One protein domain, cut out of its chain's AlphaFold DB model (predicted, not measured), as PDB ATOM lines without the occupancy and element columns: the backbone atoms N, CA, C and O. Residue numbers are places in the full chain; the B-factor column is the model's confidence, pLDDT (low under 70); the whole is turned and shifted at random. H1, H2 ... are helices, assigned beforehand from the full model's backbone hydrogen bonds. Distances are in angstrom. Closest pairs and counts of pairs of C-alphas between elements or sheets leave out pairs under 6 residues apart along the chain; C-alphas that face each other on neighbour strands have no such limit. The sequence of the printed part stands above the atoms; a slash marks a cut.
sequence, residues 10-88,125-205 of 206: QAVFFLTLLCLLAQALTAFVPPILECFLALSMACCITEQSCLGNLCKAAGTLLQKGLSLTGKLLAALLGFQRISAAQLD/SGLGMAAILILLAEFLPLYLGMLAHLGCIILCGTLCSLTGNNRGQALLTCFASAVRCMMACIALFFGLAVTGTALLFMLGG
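This is residues 10 to 88 and 125 to 205 of the 206 residues of an uncharacterized protein of Faecalibacterium prausnitzii (strain DSM 17677 / JCM 31915 / A2-165) (UniProt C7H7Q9). Four long helices run lengthwise in a rod as two hairpins, H1-H2 and H3-H4, with H4 in the middle, H1 and H2 on one side and H3 on the other. H1, H2 and H4 form a bundle, helices side by side. The 160 printed residues, all helix by class, hold H1 to H4 in order; the whole is loose, with a radius of gyration of the C-alphas of 19.5 A and spans of 63 by 28 by 25 A.

Start at the hub H4, residues 166 to 204. It touches H3, residues 127 to 162, opposite ways at a shallow tilt of 12 degrees; the closest C-alphas, of Gly 157 and Gln 169, are 4.9 A apart. Its residues 170 to 188 alone touch H2, residues 49 to 87, the same way at 18 degrees; closest are C-alphas 56 and 174, 5.6 A. H1, residues 10 to 45, touches H4, closest at C-alphas 18 and 192, 6.9 A. H1 and H2 only just touch, with 3 pairs of C-alphas within 8 A, closest at 43 and 51, 7.6 A. H3 is apart from H1 and H2. In H4 every O i to N i+4 pair is within hydrogen-bond range; H1 has 30 of 32, H2 34 of 35, H3 30 of 32.

Find C-alpha 166 at (28.813, 55.617, 68.141); H4 runs 56.8 A to C-alpha 204 at (0.579, 39.878, 21.376). H2 spans 55.7 A, H3 52.3 A, H1 52.2 A.

Residues 89 to 124 are not printed; C-alphas 88 and 125 are 24.1 A apart across the cut. Both other links are tight. Mean pLDDT of the printed part is 74.3, with 43 residues under 70, among them 43 to 52 and 79 to 88.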
ATOM      1  N   GLN A  10      15.418  38.453  17.862       55.69
ATOM      2  CA  GLN A  10      15.848  39.442  18.844       55.69
ATOM      3  C   GLN A  10      14.921  39.516  20.071       55.69
ATOM      4  O   GLN A  10      15.405  39.693  21.187       55.69
ATOM      5  N   ALA A  11      13.608  39.323  19.899       57.84
ATOM      6  CA  ALA A  11      12.648  39.358  21.005       57.84
ATOM      7  C   ALA A  11      12.751  38.105  21.890       57.84
ATOM      8  O   ALA A  11      12.717  38.197  23.117       57.84
ATOM      9  N   VAL A  12      12.951  36.938  21.267       64.44
ATOM     10  CA  VAL A  12      13.157  35.663  21.971       64.44
ATOM     11  C   VAL A  12      14.484  35.676  22.733       64.44
ATOM     12  O   VAL A  12      14.529  35.286  23.899       64.44
ATOM     13  N   PHE A  13      15.552  36.197  22.116       68.19
ATOM     14  CA  PHE A  13      16.839  36.393  22.786       68.19
ATOM     15  C   PHE A  13      16.708  37.306  24.011       68.19
ATOM     16  O   PHE A  13      17.229  36.987  25.080       68.19
ATOM     17  N   PHE A  14      15.966  38.409  23.887       66.19
ATOM     18  CA  PHE A  14      15.794  39.333  24.996       66.19
ATOM     19  C   PHE A  14      14.987  38.740  26.149       66.19
ATOM     20  O   PHE A  14      15.400  38.857  27.300       66.19
ATOM     21  N   LEU A  15      13.877  38.060  25.859       67.00
ATOM     22  CA  LEU A  15      13.069  37.407  26.886       67.00
ATOM     23  C   LEU A  15      13.852  36.297  27.604       67.00
ATOM     24  O   LEU A  15      13.751  36.164  28.822       67.00
ATOM     25  N   THR A  16      14.694  35.564  26.868       72.38
ATOM     26  CA  THR A  16      15.605  34.555  27.432       72.38
ATOM     27  C   THR A  16      16.636  35.203  28.357       72.38
ATOM     28  O   THR A  16      16.833  34.732  29.474       72.38
ATOM     29  N   LEU A  17      17.244  36.323  27.946       71.12
ATOM     30  CA  LEU A  17      18.176  37.084  28.783       71.12
ATOM     31  C   LEU A  17      17.490  37.640  30.045       71.12
ATOM     32  O   LEU A  17      18.065  37.592  31.132       71.12
ATOM     33  N   LEU A  18      16.254  38.128  29.912       69.88
ATOM     34  CA  LEU A  18      15.432  38.630  31.016       69.88
ATOM     35  C   LEU A  18      15.108  37.520  32.025       69.88
ATOM     36  O   LEU A  18      15.214  37.730  33.232       69.88
ATOM     37  N   CYS A  19      14.753  36.336  31.523       72.06
ATOM     38  CA  CYS A  19      14.447  35.156  32.328       72.06
ATOM     39  C   CYS A  19      15.692  34.641  33.061       72.06
ATOM     40  O   CYS A  19      15.643  34.413  34.268       72.06
ATOM     41  N   LEU A  20      16.832  34.565  32.368       75.50
ATOM     42  CA  LEU A  20      18.108  34.161  32.957       75.50
ATOM     43  C   LEU A  20      18.540  35.126  34.072       75.50
ATOM     44  O   LEU A  20      19.026  34.701  35.120       75.50
ATOM     45  N   LEU A  21      18.305  36.428  33.883       71.88
ATOM     46  CA  LEU A  21      18.561  37.434  34.909       71.88
ATOM     47  C   LEU A  21      17.604  37.298  36.104       71.88
ATOM     48  O   LEU A  21      18.044  37.392  37.248       71.88
ATOM     49  N   ALA A  22      16.315  37.044  35.866       72.69
ATOM     50  CA  ALA A  22      15.342  36.800  36.931       72.69
ATOM     51  C   ALA A  22      15.665  35.523  37.732       72.69
ATOM     52  O   ALA A  22      15.558  35.527  38.961       72.69
ATOM     53  N   GLN A  23      16.121  34.461  37.065       79.38
ATOM     54  CA  GLN A  23      16.603  33.228  37.698       79.38
ATOM     55  C   GLN A  23      17.873  33.465  38.515       79.38
ATOM     56  O   GLN A  23      17.969  33.008  39.651       79.38
ATOM     57  N   ALA A  24      18.827  34.237  37.991       75.56
ATOM     58  CA  ALA A  24      20.013  34.616  38.750       75.56
ATOM     59  C   ALA A  24      19.635  35.412  40.010       75.56
ATOM     60  O   ALA A  24      20.115  35.108  41.099       75.56
ATOM     61  N   LEU A  25      18.727  36.387  39.899       72.88
ATOM     62  CA  LEU A  25      18.253  37.164  41.047       72.88
ATOM     63  C   LEU A  25      17.535  36.283  42.078       72.88
ATOM     64  O   LEU A  25      17.832  36.383  43.264       72.88
ATOM     65  N   THR A  26      16.641  35.391  41.650       75.69
ATOM     66  CA  THR A  26      15.924  34.477  42.558       75.69
ATOM     67  C   THR A  26      16.824  33.413  43.182       75.69
ATOM     68  O   THR A  26      16.554  33.006  44.305       75.69
ATOM     69  N   ALA A  27      17.924  33.021  42.534       80.50
ATOM     70  CA  ALA A  27      18.951  32.169  43.135       80.50
ATOM     71  C   ALA A  27      19.819  32.921  44.163       80.50
ATOM     72  O   ALA A  27      20.271  32.328  45.138       80.50
ATOM     73  N   PHE A  28      20.035  34.228  43.972       75.00
ATOM     74  CA  PHE A  28      20.836  35.067  44.873       75.00
ATOM     75  C   PHE A  28      20.051  35.645  46.062       75.00
ATOM     76  O   PHE A  28      20.637  35.876  47.117       75.00
ATOM     77  N   VAL A  29      18.741  35.873  45.938       71.31
ATOM     78  CA  VAL A  29      17.884  36.364  47.036       71.31
ATOM     79  C   VAL A  29      17.950  35.490  48.306       71.31
ATOM     80  O   VAL A  29      18.200  36.056  49.372       71.31
ATOM     81  N   PRO A  30      17.783  34.152  48.248       74.62
ATOM     82  CA  PRO A  30      17.846  33.299  49.434       74.62
ATOM     83  C   PRO A  30      19.187  33.354  50.190       74.62
ATOM     84  O   PRO A  30      19.156  33.610  51.393       74.62
ATOM     85  N   PRO A  31      20.373  33.212  49.557       77.69
ATOM     86  CA  PRO A  31      21.637  33.301  50.284       77.69
ATOM     87  C   PRO A  31      21.900  34.708  50.834       77.69
ATOM     88  O   PRO A  31      22.540  34.833  51.874       77.69
ATOM     89  N   ILE A  32      21.389  35.766  50.191       70.81
ATOM     90  CA  ILE A  32      21.472  37.132  50.733       70.81
ATOM     91  C   ILE A  32      20.641  37.250  52.013       70.81
ATOM     92  O   ILE A  32      21.113  37.848  52.979       70.81
ATOM     93  N   LEU A  33      19.432  36.683  52.034       68.56
ATOM     94  CA  LEU A  33      18.549  36.715  53.199       68.56
ATOM     95  C   LEU A  33      19.155  35.947  54.386       68.56
ATOM     96  O   LEU A  33      19.208  36.485  55.492       68.56
ATOM     97  N   GLU A  34      19.695  34.752  54.135       79.31
ATOM     98  CA  GLU A  34      20.413  33.937  55.129       79.31
ATOM     99  C   GLU A  34      21.663  34.653  55.660       79.31
ATOM    100  O   GLU A  34      21.852  34.773  56.871       79.31
ATOM    101  N   CYS A  35      22.490  35.216  54.770       71.81
ATOM    102  CA  CYS A  35      23.657  36.008  55.170       71.81
ATOM    103  C   CYS A  35      23.259  37.199  56.045       71.81
ATOM    104  O   CYS A  35      23.959  37.524  57.001       71.81
ATOM    105  N   PHE A  36      22.148  37.862  55.730       68.38
ATOM    106  CA  PHE A  36      21.675  39.022  56.474       68.38
ATOM    107  C   PHE A  36      21.194  38.635  57.875       68.38
ATOM    108  O   PHE A  36      21.560  39.292  58.852       68.38
ATOM    109  N   LEU A  37      20.416  37.556  57.986       70.62
ATOM    110  CA  LEU A  37      19.971  37.015  59.271       70.62
ATOM    111  C   LEU A  37      21.164  36.583  60.130       70.62
ATOM    112  O   LEU A  37      21.257  36.974  61.297       70.62
ATOM    113  N   ALA A  38      22.121  35.867  59.538       79.00
ATOM    114  CA  ALA A  38      23.348  35.455  60.213       79.00
ATOM    115  C   ALA A  38      24.160  36.660  60.706       79.00
ATOM    116  O   ALA A  38      24.656  36.664  61.832       79.00
ATOM    117  N   LEU A  39      24.261  37.714  59.895       69.62
ATOM    118  CA  LEU A  39      25.036  38.901  60.232       69.62
ATOM    119  C   LEU A  39      24.337  39.779  61.282       69.62
ATOM    120  O   LEU A  39      25.008  40.334  62.149       69.62
ATOM    121  N   SER A  40      23.002  39.831  61.280       66.06
ATOM    122  CA  SER A  40      22.216  40.450  62.355       66.06
ATOM    123  C   SER A  40      22.458  39.753  63.696       66.06
ATOM    124  O   SER A  40      22.632  40.429  64.706       66.06
ATOM    125  N   MET A  41      22.531  38.418  63.713       71.44
ATOM    126  CA  MET A  41      22.868  37.658  64.923       71.44
ATOM    127  C   MET A  41      24.342  37.823  65.325       71.44
ATOM    128  O   MET A  41      24.644  38.014  66.503       71.44
ATOM    129  N   ALA A  42      25.267  37.827  64.360       70.75
ATOM    130  CA  ALA A  42      26.697  38.009  64.618       70.75
ATOM    131  C   ALA A  42      27.020  39.402  65.186       70.75
ATOM    132  O   ALA A  42      27.864  39.523  66.077       70.75
ATOM    133  N   CYS A  43      26.321  40.446  64.729       63.44
ATOM    134  CA  CYS A  43      26.446  41.807  65.254       63.44
ATOM    135  C   CYS A  43      25.923  41.961  66.689       63.44
ATOM    136  O   CYS A  43      26.385  42.854  67.394       63.44
ATOM    137  N   CYS A  44      24.999  41.106  67.137       61.09
ATOM    138  CA  CYS A  44      24.549  41.080  68.532       61.09
ATOM    139  C   CYS A  44      25.552  40.393  69.476       61.09
ATOM    140  O   CYS A  44      25.510  40.644  70.675       61.09
ATOM    141  N   ILE A  45      26.435  39.534  68.952       66.81
ATOM    142  CA  ILE A  45      27.359  38.708  69.752       66.81
ATOM    143  C   ILE A  45      28.794  39.262  69.735       66.81
ATOM    144  O   ILE A  45      29.522  39.130  70.716       66.81
ATOM    145  N   THR A  46      29.223  39.887  68.636       61.38
ATOM    146  CA  THR A  46      30.608  40.351  68.462       61.38
ATOM    147  C   THR A  46      30.744  41.850  68.748       61.38
ATOM    148  O   THR A  46      30.232  42.674  67.997       61.38
ATOM    149  N   GLU A  47      31.516  42.224  69.777       57.31
ATOM    150  CA  GLU A  47      31.831  43.630  70.115       57.31
ATOM    151  C   GLU A  47      32.851  44.308  69.167       57.31
ATOM    152  O   GLU A  47      33.173  45.488  69.325       57.31
ATOM    153  N   GLN A  48      33.393  43.594  68.173       57.19
ATOM    154  CA  GLN A  48      34.500  44.084  67.347       57.19
ATOM    155  C   GLN A  48      34.058  44.820  66.073       57.19
ATOM    156  O   GLN A  48      33.466  44.257  65.152       57.19
ATOM    157  N   SER A  49      34.501  46.076  65.965       58.72
ATOM    158  CA  SER A  49      34.290  47.019  64.852       58.72
ATOM    159  C   SER A  49      34.706  46.508  63.459       58.72
ATOM    160  O   SER A  49      34.297  47.076  62.446       58.72
ATOM    161  N   CYS A  50      35.515  45.445  63.385       60.69
ATOM    162  CA  CYS A  50      35.998  44.857  62.130       60.69
ATOM    163  C   CYS A  50      34.853  44.274  61.277       60.69
ATOM    164  O   CYS A  50      34.800  44.488  60.064       60.69
ATOM    165  N   LEU A  51      33.879  43.617  61.917       67.31
ATOM    166  CA  LEU A  51      32.746  42.981  61.236       67.31
ATOM    167  C   LEU A  51      31.802  44.008  60.591       67.31
ATOM    168  O   LEU A  51      31.285  43.777  59.497       67.31
ATOM    169  N   GLY A  52      31.643  45.179  61.215       65.31
ATOM    170  CA  GLY A  52      30.844  46.279  60.666       65.31
ATOM    171  C   GLY A  52      31.417  46.836  59.359       65.31
ATOM    172  O   GLY A  52      30.669  47.125  58.424       65.31
ATOM    173  N   ASN A  53      32.746  46.919  59.251       73.94
ATOM    174  CA  ASN A  53      33.411  47.364  58.026       73.94
ATOM    175  C   ASN A  53      33.296  46.329  56.902       73.94
ATOM    176  O   ASN A  53      33.019  46.710  55.765       73.94
ATOM    177  N   LEU A  54      33.445  45.037  57.211       73.62
ATOM    178  CA  LEU A  54      33.256  43.956  56.235       73.62
ATOM    179  C   LEU A  54      31.805  43.876  55.750       73.62
ATOM    180  O   LEU A  54      31.577  43.780  54.548       73.62
ATOM    181  N   CYS A  55      30.830  44.015  56.651       71.88
ATOM    182  CA  CYS A  55      29.409  44.110  56.311       71.88
ATOM    183  C   CYS A  55      29.139  45.273  55.343       71.88
ATOM    184  O   CYS A  55      28.486  45.110  54.310       71.88
ATOM    185  N   LYS A  56      29.703  46.451  55.632       74.12
ATOM    186  CA  LYS A  56      29.540  47.647  54.798       74.12
ATOM    187  C   LYS A  56      30.239  47.498  53.443       74.12
ATOM    188  O   LYS A  56      29.689  47.908  52.420       74.12
ATOM    189  N   ALA A  57      31.420  46.884  53.410       79.12
ATOM    190  CA  ALA A  57      32.142  46.576  52.179       79.12
ATOM    191  C   ALA A  57      31.377  45.560  51.313       79.12
ATOM    192  O   ALA A  57      31.159  45.811  50.131       79.12
ATOM    193  N   ALA A  58      30.889  44.467  51.902       77.44
ATOM    194  CA  ALA A  58      30.084  43.467  51.205       77.44
ATOM    195  C   ALA A  58      28.783  44.074  50.657       77.44
ATOM    196  O   ALA A  58      28.477  43.914  49.478       77.44
ATOM    197  N   GLY A  59      28.064  44.851  51.475       73.38
ATOM    198  CA  GLY A  59      26.840  45.538  51.064       73.38
ATOM    199  C   GLY A  59      27.073  46.540  49.931       73.38
ATOM    200  O   GLY A  59      26.320  46.558  48.964       73.38
ATOM    201  N   THR A  60      28.144  47.337  49.991       79.19
ATOM    202  CA  THR A  60      28.485  48.280  48.907       79.19
ATOM    203  C   THR A  60      28.933  47.579  47.629       79.19
ATOM    204  O   THR A  60      28.611  48.053  46.538       79.19
ATOM    205  N   LEU A  61      29.635  46.448  47.734       82.62
ATOM    206  CA  LEU A  61      30.038  45.639  46.586       82.62
ATOM    207  C   LEU A  61      28.819  45.001  45.909       82.62
ATOM    208  O   LEU A  61      28.681  45.091  44.689       82.62
ATOM    209  N   LEU A  62      27.886  44.474  46.702       78.31
ATOM    210  CA  LEU A  62      26.620  43.932  46.218       78.31
ATOM    211  C   LEU A  62      25.747  45.027  45.584       78.31
ATOM    212  O   LEU A  62      25.237  44.848  44.480       78.31
ATOM    213  N   GLN A  63      25.645  46.197  46.225       81.19
ATOM    214  CA  GLN A  63      24.895  47.339  45.699       81.19
ATOM    215  C   GLN A  63      25.484  47.847  44.380       81.19
ATOM    216  O   GLN A  63      24.741  48.169  43.453       81.19
ATOM    217  N   LYS A  64      26.817  47.907  44.272       83.31
ATOM    218  CA  LYS A  64      27.504  48.252  43.021       83.31
ATOM    219  C   LYS A  64      27.257  47.205  41.944       83.31
ATOM    220  O   LYS A  64      26.980  47.597  40.815       83.31
ATOM    221  N   GLY A  65      27.312  45.918  42.290       82.00
ATOM    222  CA  GLY A  65      27.005  44.819  41.376       82.00
ATOM    223  C   GLY A  65      25.590  44.938  40.817       82.00
ATOM    224  O   GLY A  65      25.416  45.057  39.608       82.00
ATOM    225  N   LEU A  66      24.587  45.038  41.691       77.06
ATOM    226  CA  LEU A  66      23.197  45.212  41.269       77.06
ATOM    227  C   LEU A  66      22.964  46.506  40.489       77.06
ATOM    228  O   LEU A  66      22.208  46.504  39.521       77.06
ATOM    229  N   SER A  67      23.606  47.610  40.875       80.75
ATOM    230  CA  SER A  67      23.490  48.874  40.144       80.75
ATOM    231  C   SER A  67      24.113  48.784  38.752       80.75
ATOM    232  O   SER A  67      23.546  49.322  37.802       80.75
ATOM    233  N   LEU A  68      25.243  48.088  38.609       84.38
ATOM    234  CA  LEU A  68      25.871  47.827  37.317       84.38
ATOM    235  C   LEU A  68      24.937  46.993  36.435       84.38
ATOM    236  O   LEU A  68      24.658  47.386  35.305       84.38
ATOM    237  N   THR A  69      24.401  45.899  36.975       78.62
ATOM    238  CA  THR A  69      23.455  45.028  36.272       78.62
ATOM    239  C   THR A  69      22.185  45.778  35.882       78.62
ATOM    240  O   THR A  69      21.739  45.677  34.743       78.62
ATOM    241  N   GLY A  70      21.640  46.602  36.778       80.00
ATOM    242  CA  GLY A  70      20.472  47.438  36.505       80.00
ATOM    243  C   GLY A  70      20.732  48.514  35.452       80.00
ATOM    244  O   GLY A  70      19.888  48.739  34.589       80.00
ATOM    245  N   LYS A  71      21.910  49.147  35.462       83.00
ATOM    246  CA  LYS A  71      22.322  50.096  34.415       83.00
ATOM    247  C   LYS A  71      22.507  49.411  33.069       83.00
ATOM    248  O   LYS A  71      22.072  49.957  32.061       83.00
ATOM    249  N   LEU A  72      23.123  48.230  33.052       80.56
ATOM    250  CA  LEU A  72      23.303  47.447  31.834       80.56
ATOM    251  C   LEU A  72      21.947  47.016  31.266       80.56
ATOM    252  O   LEU A  72      21.711  47.165  30.073       80.56
ATOM    253  N   LEU A  73      21.029  46.578  32.130       73.56
ATOM    254  CA  LEU A  73      19.652  46.272  31.763       73.56
ATOM    255  C   LEU A  73      18.929  47.508  31.210       73.56
ATOM    256  O   LEU A  73      18.332  47.433  30.143       73.56
ATOM    257  N   ALA A  74      19.006  48.653  31.891       76.69
ATOM    258  CA  ALA A  74      18.391  49.898  31.436       76.69
ATOM    259  C   ALA A  74      18.973  50.373  30.094       76.69
ATOM    260  O   ALA A  74      18.230  50.833  29.231       76.69
ATOM    261  N   ALA A  75      20.282  50.214  29.887       80.75
ATOM    262  CA  ALA A  75      20.942  50.506  28.620       80.75
ATOM    263  C   ALA A  75      20.477  49.554  27.506       80.75
ATOM    264  O   ALA A  75      20.128  50.016  26.422       80.75
ATOM    265  N   LEU A  76      20.396  48.247  27.781       68.75
ATOM    266  CA  LEU A  76      19.871  47.242  26.849       68.75
ATOM    267  C   LEU A  76      18.396  47.494  26.502       68.75
ATOM    268  O   LEU A  76      18.000  47.326  25.350       68.75
ATOM    269  N   LEU A  77      17.594  47.931  27.475       67.56
ATOM    270  CA  LEU A  77      16.193  48.316  27.294       67.56
ATOM    271  C   LEU A  77      16.042  49.613  26.497       67.56
ATOM    272  O   LEU A  77      15.177  49.701  25.626       67.56
ATOM    273  N   GLY A  78      16.888  50.612  26.753       70.94
ATOM    274  CA  GLY A  78      16.927  51.859  25.988       70.94
ATOM    275  C   GLY A  78      17.328  51.615  24.535       70.94
ATOM    276  O   GLY A  78      16.679  52.111  23.615       70.94
ATOM    277  N   PHE A  79      18.334  50.765  24.322       69.69
ATOM    278  CA  PHE A  79      18.754  50.345  22.989       69.69
ATOM    279  C   PHE A  79      17.643  49.576  22.260       69.69
ATOM    280  O   PHE A  79      17.438  49.761  21.061       69.69
ATOM    281  N   GLN A  80      16.856  48.779  22.986       58.19
ATOM    282  CA  GLN A  80      15.675  48.102  22.446       58.19
ATOM    283  C   GLN A  80      14.497  49.016  22.145       58.19
ATOM    284  O   GLN A  80      13.846  48.817  21.134       58.19
ATOM    285  N   ARG A  81      14.221  50.039  22.956       59.53
ATOM    286  CA  ARG A  81      13.182  51.039  22.646       59.53
ATOM    287  C   ARG A  81      13.482  51.774  21.337       59.53
ATOM    288  O   ARG A  81      12.571  52.011  20.550       59.53
ATOM    289  N   ILE A  82      14.753  52.104  21.105       60.34
ATOM    290  CA  ILE A  82      15.206  52.807  19.896       60.34
ATOM    291  C   ILE A  82      15.224  51.861  18.691       60.34
ATOM    292  O   ILE A  82      14.776  52.235  17.609       60.34
ATOM    293  N   SER A  83      15.708  50.628  18.873       49.16
ATOM    294  CA  SER A  83      15.730  49.640  17.792       49.16
ATOM    295  C   SER A  83      14.337  49.125  17.457       49.16
ATOM    296  O   SER A  83      14.031  49.102  16.282       49.16
ATOM    297  N   ALA A  84      13.447  48.842  18.411       46.12
ATOM    298  CA  ALA A  84      12.049  48.486  18.135       46.12
ATOM    299  C   ALA A  84      11.335  49.564  17.295       46.12
ATOM    300  O   ALA A  84      10.655  49.229  16.333       46.12
ATOM    301  N   ALA A  85      11.590  50.854  17.559       49.56
ATOM    302  CA  ALA A  85      11.052  51.963  16.761       49.56
ATOM    303  C   ALA A  85      11.625  52.066  15.326       49.56
ATOM    304  O   ALA A  85      11.057  52.762  14.485       49.56
ATOM    305  N   GLN A  86      12.755  51.412  15.031       38.41
ATOM    306  CA  GLN A  86      13.379  51.364  13.697       38.41
ATOM    307  C   GLN A  86      13.219  49.996  13.009       38.41
ATOM    308  O   GLN A  86      13.221  49.915  11.780       38.41
ATOM    309  N   LEU A  87      13.065  48.926  13.787       40.34
ATOM    310  CA  LEU A  87      13.059  47.533  13.354       40.34
ATOM    311  C   LEU A  87      11.721  47.132  12.731       40.34
ATOM    312  O   LEU A  87      11.716  46.279  11.846       40.34
ATOM    313  N   ASP A  88      10.623  47.813  13.078       51.06
ATOM    314  CA  ASP A  88       9.340  47.652  12.377       51.06
ATOM    315  C   ASP A  88       9.459  47.937  10.867       51.06
ATOM    316  O   ASP A  88       8.735  47.350  10.063       51.06
ATOM    317  N   SER A 125      -6.068  37.856  26.273       52.44
ATOM    318  CA  SER A 125      -7.415  38.051  26.842       52.44
ATOM    319  C   SER A 125      -7.547  39.199  27.872       52.44
ATOM    320  O   SER A 125      -8.538  39.259  28.593       52.44
ATOM    321  N   GLY A 126      -6.581  40.121  27.985       62.59
ATOM    322  CA  GLY A 126      -6.637  41.236  28.959       62.59
ATOM    323  C   GLY A 126      -6.014  40.928  30.331       62.59
ATOM    324  O   GLY A 126      -5.914  41.806  31.189       62.59
ATOM    325  N   LEU A 127      -5.500  39.707  30.504       66.12
ATOM    326  CA  LEU A 127      -4.800  39.252  31.707       66.12
ATOM    327  C   LEU A 127      -3.529  40.074  31.998       66.12
ATOM    328  O   LEU A 127      -3.178  40.246  33.155       66.12
ATOM    329  N   GLY A 128      -2.853  40.615  30.976       70.50
ATOM    330  CA  GLY A 128      -1.599  41.365  31.150       70.50
ATOM    331  C   GLY A 128      -1.759  42.659  31.949       70.50
ATOM    332  O   GLY A 128      -0.978  42.923  32.859       70.50
ATOM    333  N   MET A 129      -2.814  43.433  31.671       70.00
ATOM    334  CA  MET A 129      -3.109  44.657  32.428       70.00
ATOM    335  C   MET A 129      -3.572  44.332  33.852       70.00
ATOM    336  O   MET A 129      -3.146  44.993  34.796       70.00
ATOM    337  N   ALA A 130      -4.379  43.277  34.021       76.25
ATOM    338  CA  ALA A 130      -4.790  42.796  35.340       76.25
ATOM    339  C   ALA A 130      -3.594  42.286  36.164       76.25
ATOM    340  O   ALA A 130      -3.478  42.614  37.340       76.25
ATOM    341  N   ALA A 131      -2.664  41.556  35.543       75.94
ATOM    342  CA  ALA A 131      -1.465  41.036  36.190       75.94
ATOM    343  C   ALA A 131      -0.549  42.158  36.687       75.94
ATOM    344  O   ALA A 131      -0.065  42.078  37.810       75.94
ATOM    345  N   ILE A 132      -0.355  43.226  35.900       79.62
ATOM    346  CA  ILE A 132       0.408  44.405  36.340       79.62
ATOM    347  C   ILE A 132      -0.290  45.087  37.522       79.62
ATOM    348  O   ILE A 132       0.381  45.471  38.478       79.62
ATOM    349  N   LEU A 133      -1.621  45.214  37.485       81.62
ATOM    350  CA  LEU A 133      -2.390  45.835  38.567       81.62
ATOM    351  C   LEU A 133      -2.294  45.034  39.874       81.62
ATOM    352  O   LEU A 133      -2.090  45.621  40.933       81.62
ATOM    353  N   ILE A 134      -2.391  43.705  39.790       84.38
ATOM    354  CA  ILE A 134      -2.259  42.789  40.932       84.38
ATOM    355  C   ILE A 134      -0.828  42.819  41.478       84.38
ATOM    356  O   ILE A 134      -0.639  42.986  42.680       84.38
ATOM    357  N   LEU A 135       0.183  42.748  40.604       81.00
ATOM    358  CA  LEU A 135       1.589  42.898  40.992       81.00
ATOM    359  C   LEU A 135       1.825  44.226  41.709       81.00
ATOM    360  O   LEU A 135       2.485  44.246  42.741       81.00
ATOM    361  N   LEU A 136       1.282  45.330  41.194       83.38
ATOM    362  CA  LEU A 136       1.440  46.643  41.811       83.38
ATOM    363  C   LEU A 136       0.728  46.719  43.171       83.38
ATOM    364  O   LEU A 136       1.283  47.292  44.109       83.38
ATOM    365  N   ALA A 137      -0.458  46.118  43.293       85.44
ATOM    366  CA  ALA A 137      -1.219  46.064  44.538       85.44
ATOM    367  C   ALA A 137      -0.518  45.240  45.631       85.44
ATOM    368  O   ALA A 137      -0.559  45.638  46.791       85.44
ATOM    369  N   GLU A 138       0.160  44.149  45.272       84.94
ATOM    370  CA  GLU A 138       0.946  43.325  46.204       84.94
ATOM    371  C   GLU A 138       2.277  44.006  46.577       84.94
ATOM    372  O   GLU A 138       2.750  43.969  47.714       84.94
ATOM    373  N   PHE A 139       2.896  44.670  45.603       84.44
ATOM    374  CA  PHE A 139       4.225  45.249  45.749       84.44
ATOM    375  C   PHE A 139       4.226  46.563  46.532       84.44
ATOM    376  O   PHE A 139       5.180  46.857  47.252       84.44
ATOM    377  N   LEU A 140       3.161  47.359  46.415       85.25
ATOM    378  CA  LEU A 140       3.017  48.626  47.126       85.25
ATOM    379  C   LEU A 140       3.106  48.466  48.663       85.25
ATOM    380  O   LEU A 140       3.957  49.134  49.257       85.25
ATOM    381  N   PRO A 141       2.329  47.584  49.331       84.62
ATOM    382  CA  PRO A 141       2.439  47.366  50.774       84.62
ATOM    383  C   PRO A 141       3.780  46.739  51.174       84.62
ATOM    384  O   PRO A 141       4.334  47.121  52.205       84.62
ATOM    385  N   LEU A 142       4.351  45.853  50.347       86.19
ATOM    386  CA  LEU A 142       5.685  45.285  50.578       86.19
ATOM    387  C   LEU A 142       6.765  46.386  50.610       86.19
ATOM    388  O   LEU A 142       7.590  46.444  51.527       86.19
ATOM    389  N   TYR A 143       6.734  47.295  49.633       83.19
ATOM    390  CA  TYR A 143       7.685  48.401  49.515       83.19
ATOM    391  C   TYR A 143       7.507  49.435  50.635       83.19
ATOM    392  O   TYR A 143       8.494  49.882  51.226       83.19
ATOM    393  N   LEU A 144       6.258  49.781  50.972       86.50
ATOM    394  CA  LEU A 144       5.922  50.642  52.111       86.50
ATOM    395  C   LEU A 144       6.400  50.041  53.439       86.50
ATOM    396  O   LEU A 144       6.972  50.765  54.252       86.50
ATOM    397  N   GLY A 145       6.235  48.731  53.638       87.25
ATOM    398  CA  GLY A 145       6.724  48.026  54.823       87.25
ATOM    399  C   GLY A 145       8.242  48.125  54.976       87.25
ATOM    400  O   GLY A 145       8.739  48.494  56.041       87.25
ATOM    401  N   MET A 146       8.994  47.889  53.897       83.25
ATOM    402  CA  MET A 146      10.454  48.049  53.909       83.25
ATOM    403  C   MET A 146      10.895  49.499  54.121       83.25
ATOM    404  O   MET A 146      11.879  49.742  54.823       83.25
ATOM    405  N   LEU A 147      10.176  50.466  53.543       86.19
ATOM    406  CA  LEU A 147      10.464  51.887  53.725       86.19
ATOM    407  C   LEU A 147      10.210  52.330  55.173       86.19
ATOM    408  O   LEU A 147      11.029  53.053  55.740       86.19
ATOM    409  N   ALA A 148       9.128  51.849  55.789       88.88
ATOM    410  CA  ALA A 148       8.839  52.079  57.200       88.88
ATOM    411  C   ALA A 148       9.930  51.475  58.095       88.88
ATOM    412  O   ALA A 148      10.436  52.154  58.988       88.88
ATOM    413  N   HIS A 149      10.366  50.243  57.806       84.25
ATOM    414  CA  HIS A 149      11.446  49.593  58.549       84.25
ATOM    415  C   HIS A 149      12.758  50.385  58.446       84.25
ATOM    416  O   HIS A 149      13.388  50.681  59.462       84.25
ATOM    417  N   LEU A 150      13.128  50.816  57.233       86.19
ATOM    418  CA  LEU A 150      14.282  51.687  57.003       86.19
ATOM    419  C   LEU A 150      14.162  53.009  57.778       86.19
ATOM    420  O   LEU A 150      15.144  53.459  58.369       86.19
ATOM    421  N   GLY A 151      12.967  53.601  57.812       87.75
ATOM    422  CA  GLY A 151      12.671  54.798  58.595       87.75
ATOM    423  C   GLY A 151      12.923  54.595  60.089       87.75
ATOM    424  O   GLY A 151      13.632  55.396  60.700       87.75
ATOM    425  N   CYS A 152      12.435  53.492  60.664       86.94
ATOM    426  CA  CYS A 152      12.687  53.140  62.064       86.94
ATOM    427  C   CYS A 152      14.184  52.977  62.365       86.94
ATOM    428  O   CYS A 152      14.659  53.463  63.388       86.94
ATOM    429  N   ILE A 153      14.946  52.349  61.469       86.00
ATOM    430  CA  ILE A 153      16.393  52.138  61.644       86.00
ATOM    431  C   ILE A 153      17.159  53.459  61.608       86.00
ATOM    432  O   ILE A 153      18.059  53.671  62.423       86.00
ATOM    433  N   ILE A 154      16.801  54.358  60.687       86.12
ATOM    434  CA  ILE A 154      17.406  55.692  60.610       86.12
ATOM    435  C   ILE A 154      17.063  56.493  61.868       86.12
ATOM    436  O   ILE A 154      17.956  57.116  62.437       86.12
ATOM    437  N   LEU A 155      15.816  56.422  62.341       89.62
ATOM    438  CA  LEU A 155      15.378  57.094  63.564       89.62
ATOM    439  C   LEU A 155      16.104  56.559  64.809       89.62
ATOM    440  O   LEU A 155      16.595  57.337  65.621       89.62
ATOM    441  N   CYS A 156      16.255  55.241  64.945       84.50
ATOM    442  CA  CYS A 156      17.089  54.663  66.001       84.50
ATOM    443  C   CYS A 156      18.553  55.109  65.873       84.50
ATOM    444  O   CYS A 156      19.204  55.380  66.879       84.50
ATOM    445  N   GLY A 157      19.071  55.225  64.648       84.12
ATOM    446  CA  GLY A 157      20.453  55.636  64.397       84.12
ATOM    447  C   GLY A 157      20.721  57.077  64.820       84.12
ATOM    448  O   GLY A 157      21.760  57.356  65.421       84.12
ATOM    449  N   THR A 158      19.779  57.984  64.556       84.50
ATOM    450  CA  THR A 158      19.876  59.385  64.985       84.50
ATOM    451  C   THR A 158      19.728  59.518  66.497       84.50
ATOM    452  O   THR A 158      20.511  60.245  67.107       84.50
ATOM    453  N   LEU A 159      18.819  58.763  67.126       86.00
ATOM    454  CA  LEU A 159      18.693  58.716  68.587       86.00
ATOM    455  C   LEU A 159      19.987  58.214  69.247       86.00
ATOM    456  O   LEU A 159      20.492  58.870  70.155       86.00
ATOM    457  N   CYS A 160      20.593  57.133  68.744       82.75
ATOM    458  CA  CYS A 160      21.880  56.640  69.250       82.75
ATOM    459  C   CYS A 160      23.021  57.655  69.082       82.75
ATOM    460  O   CYS A 160      23.899  57.722  69.945       82.75
ATOM    461  N   SER A 161      23.004  58.459  68.013       82.19
ATOM    462  CA  SER A 161      23.975  59.543  67.808       82.19
ATOM    463  C   SER A 161      23.807  60.666  68.836       82.19
ATOM    464  O   SER A 161      24.806  61.220  69.286       82.19
ATOM    465  N   LEU A 162      22.570  60.982  69.236       82.00
ATOM    466  CA  LEU A 162      22.283  61.973  70.281       82.00
ATOM    467  C   LEU A 162      22.681  61.471  71.677       82.00
ATOM    468  O   LEU A 162      23.122  62.257  72.508       82.00
ATOM    469  N   THR A 163      22.578  60.165  71.931       83.25
ATOM    470  CA  THR A 163      23.014  59.531  73.192       83.25
ATOM    471  C   THR A 163      24.535  59.293  73.255       83.25
ATOM    472  O   THR A 163      25.035  58.776  74.249       83.25
ATOM    473  N   GLY A 164      25.294  59.641  72.206       80.06
ATOM    474  CA  GLY A 164      26.748  59.438  72.145       80.06
ATOM    475  C   GLY A 164      27.185  57.984  71.916       80.06
ATOM    476  O   GLY A 164      28.360  57.652  72.083       80.06
ATOM    477  N   ASN A 165      26.269  57.095  71.517       77.31
ATOM    478  CA  ASN A 165      26.572  55.687  71.264       77.31
ATOM    479  C   ASN A 165      26.971  55.449  69.797       77.31
ATOM    480  O   ASN A 165      26.198  54.932  68.982       77.31
ATOM    481  N   ASN A 166      28.226  55.773  69.481       74.06
ATOM    482  CA  ASN A 166      28.813  55.617  68.141       74.06
ATOM    483  C   ASN A 166      28.784  54.164  67.616       74.06
ATOM    484  O   ASN A 166      28.833  53.937  66.405       74.06
ATOM    485  N   ARG A 167      28.689  53.161  68.503       70.69
ATOM    486  CA  ARG A 167      28.671  51.735  68.129       70.69
ATOM    487  C   ARG A 167      27.318  51.315  67.557       70.69
ATOM    488  O   ARG A 167      27.267  50.714  66.485       70.69
ATOM    489  N   GLY A 168      26.227  51.688  68.231       73.38
ATOM    490  CA  GLY A 168      24.865  51.411  67.758       73.38
ATOM    491  C   GLY A 168      24.588  52.052  66.397       73.38
ATOM    492  O   GLY A 168      23.990  51.434  65.516       73.38
ATOM    493  N   GLN A 169      25.131  53.251  66.173       77.06
ATOM    494  CA  GLN A 169      25.028  53.940  64.890       77.06
ATOM    495  C   GLN A 169      25.707  53.163  63.750       77.06
ATOM    496  O   GLN A 169      25.128  53.040  62.670       77.06
ATOM    497  N   ALA A 170      26.899  52.595  63.965       74.06
ATOM    498  CA  ALA A 170      27.597  51.817  62.939       74.06
ATOM    499  C   ALA A 170      26.804  50.564  62.516       74.06
ATOM    500  O   ALA A 170      26.691  50.289  61.318       74.06
ATOM    501  N   LEU A 171      26.197  49.860  63.480       76.00
ATOM    502  CA  LEU A 171      25.362  48.679  63.227       76.00
ATOM    503  C   LEU A 171      24.095  49.027  62.436       76.00
ATOM    504  O   LEU A 171      23.831  48.433  61.387       76.00
ATOM    505  N   LEU A 172      23.359  50.050  62.882       79.12
ATOM    506  CA  LEU A 172      22.142  50.519  62.209       79.12
ATOM    507  C   LEU A 172      22.441  51.025  60.793       79.12
ATOM    508  O   LEU A 172      21.660  50.802  59.868       79.12
ATOM    509  N   THR A 173      23.614  51.631  60.585       80.31
ATOM    510  CA  THR A 173      24.052  52.054  59.249       80.31
ATOM    511  C   THR A 173      24.321  50.858  58.330       80.31
ATOM    512  O   THR A 173      24.023  50.951  57.134       80.31
ATOM    513  N   CYS A 174      24.843  49.732  58.848       76.12
ATOM    514  CA  CYS A 174      25.015  48.537  58.016       76.12
ATOM    515  C   CYS A 174      23.666  47.919  57.637       76.12
ATOM    516  O   CYS A 174      23.418  47.677  56.454       76.12
ATOM    517  N   PHE A 175      22.761  47.769  58.607       79.25
ATOM    518  CA  PHE A 175      21.417  47.252  58.352       79.25
ATOM    519  C   PHE A 175      20.677  48.125  57.325       79.25
ATOM    520  O   PHE A 175      20.136  47.615  56.343       79.25
ATOM    521  N   ALA A 176      20.731  49.454  57.471       82.38
ATOM    522  CA  ALA A 176      20.128  50.389  56.523       82.38
ATOM    523  C   ALA A 176      20.693  50.245  55.097       82.38
ATOM    524  O   ALA A 176      19.950  50.353  54.120       82.38
ATOM    525  N   SER A 177      22.001  50.001  54.956       77.19
ATOM    526  CA  SER A 177      22.629  49.761  53.649       77.19
ATOM    527  C   SER A 177      22.122  48.483  52.992       77.19
ATOM    528  O   SER A 177      21.946  48.429  51.774       77.19
ATOM    529  N   ALA A 178      21.902  47.449  53.788       77.25
ATOM    530  CA  ALA A 178      21.539  46.150  53.271       77.25
ATOM    531  C   ALA A 178      20.018  46.062  52.981       77.25
ATOM    532  O   ALA A 178      19.636  45.504  51.952       77.25
ATOM    533  N   VAL A 179      19.157  46.743  53.753       82.06
ATOM    534  CA  VAL A 179      17.741  46.978  53.375       82.06
ATOM    535  C   VAL A 179      17.650  47.753  52.061       82.06
ATOM    536  O   VAL A 179      16.855  47.404  51.189       82.06
ATOM    537  N   ARG A 180      18.511  48.765  51.866       82.25
ATOM    538  CA  ARG A 180      18.612  49.484  50.584       82.25
ATOM    539  C   ARG A 180      18.990  48.562  49.420       82.25
ATOM    540  O   ARG A 180      18.474  48.759  48.323       82.25
ATOM    541  N   CYS A 181      19.837  47.551  49.639       78.62
ATOM    542  CA  CYS A 181      20.113  46.534  48.616       78.62
ATOM    543  C   CYS A 181      18.879  45.697  48.294       78.62
ATOM    544  O   CYS A 181      18.542  45.574  47.120       78.62
ATOM    545  N   MET A 182      18.179  45.171  49.303       80.31
ATOM    546  CA  MET A 182      16.956  44.397  49.059       80.31
ATOM    547  C   MET A 182      15.904  45.225  48.314       80.31
ATOM    548  O   MET A 182      15.290  44.731  47.372       80.31
ATOM    549  N   MET A 183      15.758  46.506  48.663       83.50
ATOM    550  CA  MET A 183      14.844  47.422  47.980       83.50
ATOM    551  C   MET A 183      15.215  47.592  46.497       83.50
ATOM    552  O   MET A 183      14.337  47.585  45.639       83.50
ATOM    553  N   ALA A 184      16.514  47.670  46.181       82.88
ATOM    554  CA  ALA A 184      17.000  47.703  44.804       82.88
ATOM    555  C   ALA A 184      16.757  46.379  44.052       82.88
ATOM    556  O   ALA A 184      16.356  46.424  42.888       82.88
ATOM    557  N   CYS A 185      16.941  45.216  44.694       78.31
ATOM    558  CA  CYS A 185      16.610  43.906  44.109       78.31
ATOM    559  C   CYS A 185      15.129  43.834  43.718       78.31
ATOM    560  O   CYS A 185      14.778  43.437  42.610       78.31
ATOM    561  N   ILE A 186      14.271  44.238  44.652       82.44
ATOM    562  CA  ILE A 186      12.815  44.205  44.541       82.44
ATOM    563  C   ILE A 186      12.355  45.150  43.423       82.44
ATOM    564  O   ILE A 186      11.597  44.743  42.542       82.44
ATOM    565  N   ALA A 187      12.901  46.370  43.368       84.81
ATOM    566  CA  ALA A 187      12.649  47.317  42.280       84.81
ATOM    567  C   ALA A 187      13.099  46.782  40.907       84.81
ATOM    568  O   ALA A 187      12.383  46.951  39.918       84.81
ATOM    569  N   LEU A 188      14.252  46.106  40.837       81.88
ATOM    570  CA  LEU A 188      14.718  45.456  39.609       81.88
ATOM    571  C   LEU A 188      13.772  44.341  39.163       81.88
ATOM    572  O   LEU A 188      13.404  44.305  37.992       81.88
ATOM    573  N   PHE A 189      13.342  43.469  40.077       81.12
ATOM    574  CA  PHE A 189      12.413  42.382  39.763       81.12
ATOM    575  C   PHE A 189      11.075  42.909  39.235       81.12
ATOM    576  O   PHE A 189      10.579  42.433  38.213       81.12
ATOM    577  N   PHE A 190      10.535  43.954  39.863       82.56
ATOM    578  CA  PHE A 190       9.324  44.613  39.382       82.56
ATOM    579  C   PHE A 190       9.526  45.246  38.001       82.56
ATOM    580  O   PHE A 190       8.698  45.065  37.112       82.56
ATOM    581  N   GLY A 191      10.655  45.925  37.779       82.62
ATOM    582  CA  GLY A 191      11.009  46.479  36.472       82.62
ATOM    583  C   GLY A 191      11.107  45.409  35.381       82.62
ATOM    584  O   GLY A 191      10.595  45.611  34.279       82.62
ATOM    585  N   LEU A 192      11.698  44.250  35.688       78.50
ATOM    586  CA  LEU A 192      11.749  43.094  34.789       78.50
ATOM    587  C   LEU A 192      10.345  42.551  34.492       78.50
ATOM    588  O   LEU A 192      10.024  42.330  33.326       78.50
ATOM    589  N   ALA A 193       9.492  42.402  35.509       78.44
ATOM    590  CA  ALA A 193       8.121  41.912  35.352       78.44
ATOM    591  C   ALA A 193       7.252  42.863  34.509       78.44
ATOM    592  O   ALA A 193       6.570  42.428  33.576       78.44
ATOM    593  N   VAL A 194       7.318  44.172  34.773       80.75
ATOM    594  CA  VAL A 194       6.606  45.201  33.995       80.75
ATOM    595  C   VAL A 194       7.131  45.263  32.563       80.75
ATOM    596  O   VAL A 194       6.355  45.363  31.616       80.75
ATOM    597  N   THR A 195       8.445  45.167  32.367       77.06
ATOM    598  CA  THR A 195       9.011  45.225  31.016       77.06
ATOM    599  C   THR A 195       8.713  43.959  30.218       77.06
ATOM    600  O   THR A 195       8.387  44.057  29.038       77.06
ATOM    601  N   GLY A 196       8.759  42.782  30.849       75.50
ATOM    602  CA  GLY A 196       8.373  41.512  30.232       75.50
ATOM    603  C   GLY A 196       6.899  41.495  29.829       75.50
ATOM    604  O   GLY A 196       6.580  41.157  28.694       75.50
ATOM    605  N   THR A 197       6.002  41.949  30.709       74.75
ATOM    606  CA  THR A 197       4.568  42.073  30.387       74.75
ATOM    607  C   THR A 197       4.308  43.099  29.281       74.75
ATOM    608  O   THR A 197       3.525  42.815  28.376       74.75
ATOM    609  N   ALA A 198       5.010  44.237  29.272       74.88
ATOM    610  CA  ALA A 198       4.914  45.226  28.196       74.88
ATOM    611  C   ALA A 198       5.409  44.687  26.840       74.88
ATOM    612  O   ALA A 198       4.776  44.935  25.815       74.88
ATOM    613  N   LEU A 199       6.509  43.926  26.820       68.25
ATOM    614  CA  LEU A 199       7.020  43.277  25.607       68.25
ATOM    615  C   LEU A 199       6.042  42.231  25.075       68.25
ATOM    616  O   LEU A 199       5.770  42.197  23.878       68.25
ATOM    617  N   LEU A 200       5.477  41.409  25.962       68.75
ATOM    618  CA  LEU A 200       4.472  40.416  25.587       68.75
ATOM    619  C   LEU A 200       3.185  41.076  25.078       68.75
ATOM    620  O   LEU A 200       2.568  40.554  24.157       68.75
ATOM    621  N   PHE A 201       2.806  42.240  25.614       68.19
ATOM    622  CA  PHE A 201       1.682  43.022  25.098       68.19
ATOM    623  C   PHE A 201       1.963  43.580  23.695       68.19
ATOM    624  O   PHE A 201       1.109  43.473  22.820       68.19
ATOM    625  N   MET A 202       3.170  44.106  23.451       65.12
ATOM    626  CA  MET A 202       3.584  44.588  22.124       65.12
ATOM    627  C   MET A 202       3.679  43.456  21.087       65.12
ATOM    628  O   MET A 202       3.320  43.666  19.936       65.12
ATOM    629  N   LEU A 203       4.116  42.254  21.481       61.03
ATOM    630  CA  LEU A 203       4.181  41.076  20.597       61.03
ATOM    631  C   LEU A 203       2.821  40.378  20.412       61.03
ATOM    632  O   LEU A 203       2.594  39.735  19.390       61.03
ATOM    633  N   GLY A 204       1.927  40.460  21.404       56.38
ATOM    634  CA  GLY A 204       0.579  39.878  21.376       56.38
ATOM    635  C   GLY A 204      -0.497  40.793  20.771       56.38
ATOM    636  O   GLY A 204      -1.636  40.348  20.555       56.38
ATOM    637  N   GLY A 205      -0.141  42.053  20.506       50.19
ATOM    638  CA  GLY A 205      -0.995  43.100  19.959       50.19
ATOM    639  C   GLY A 205      -1.307  42.912  18.473       50.19
ATOM    640  O   GLY A 205      -0.461  43.180  17.634       50.19
TER     641      GLY A 205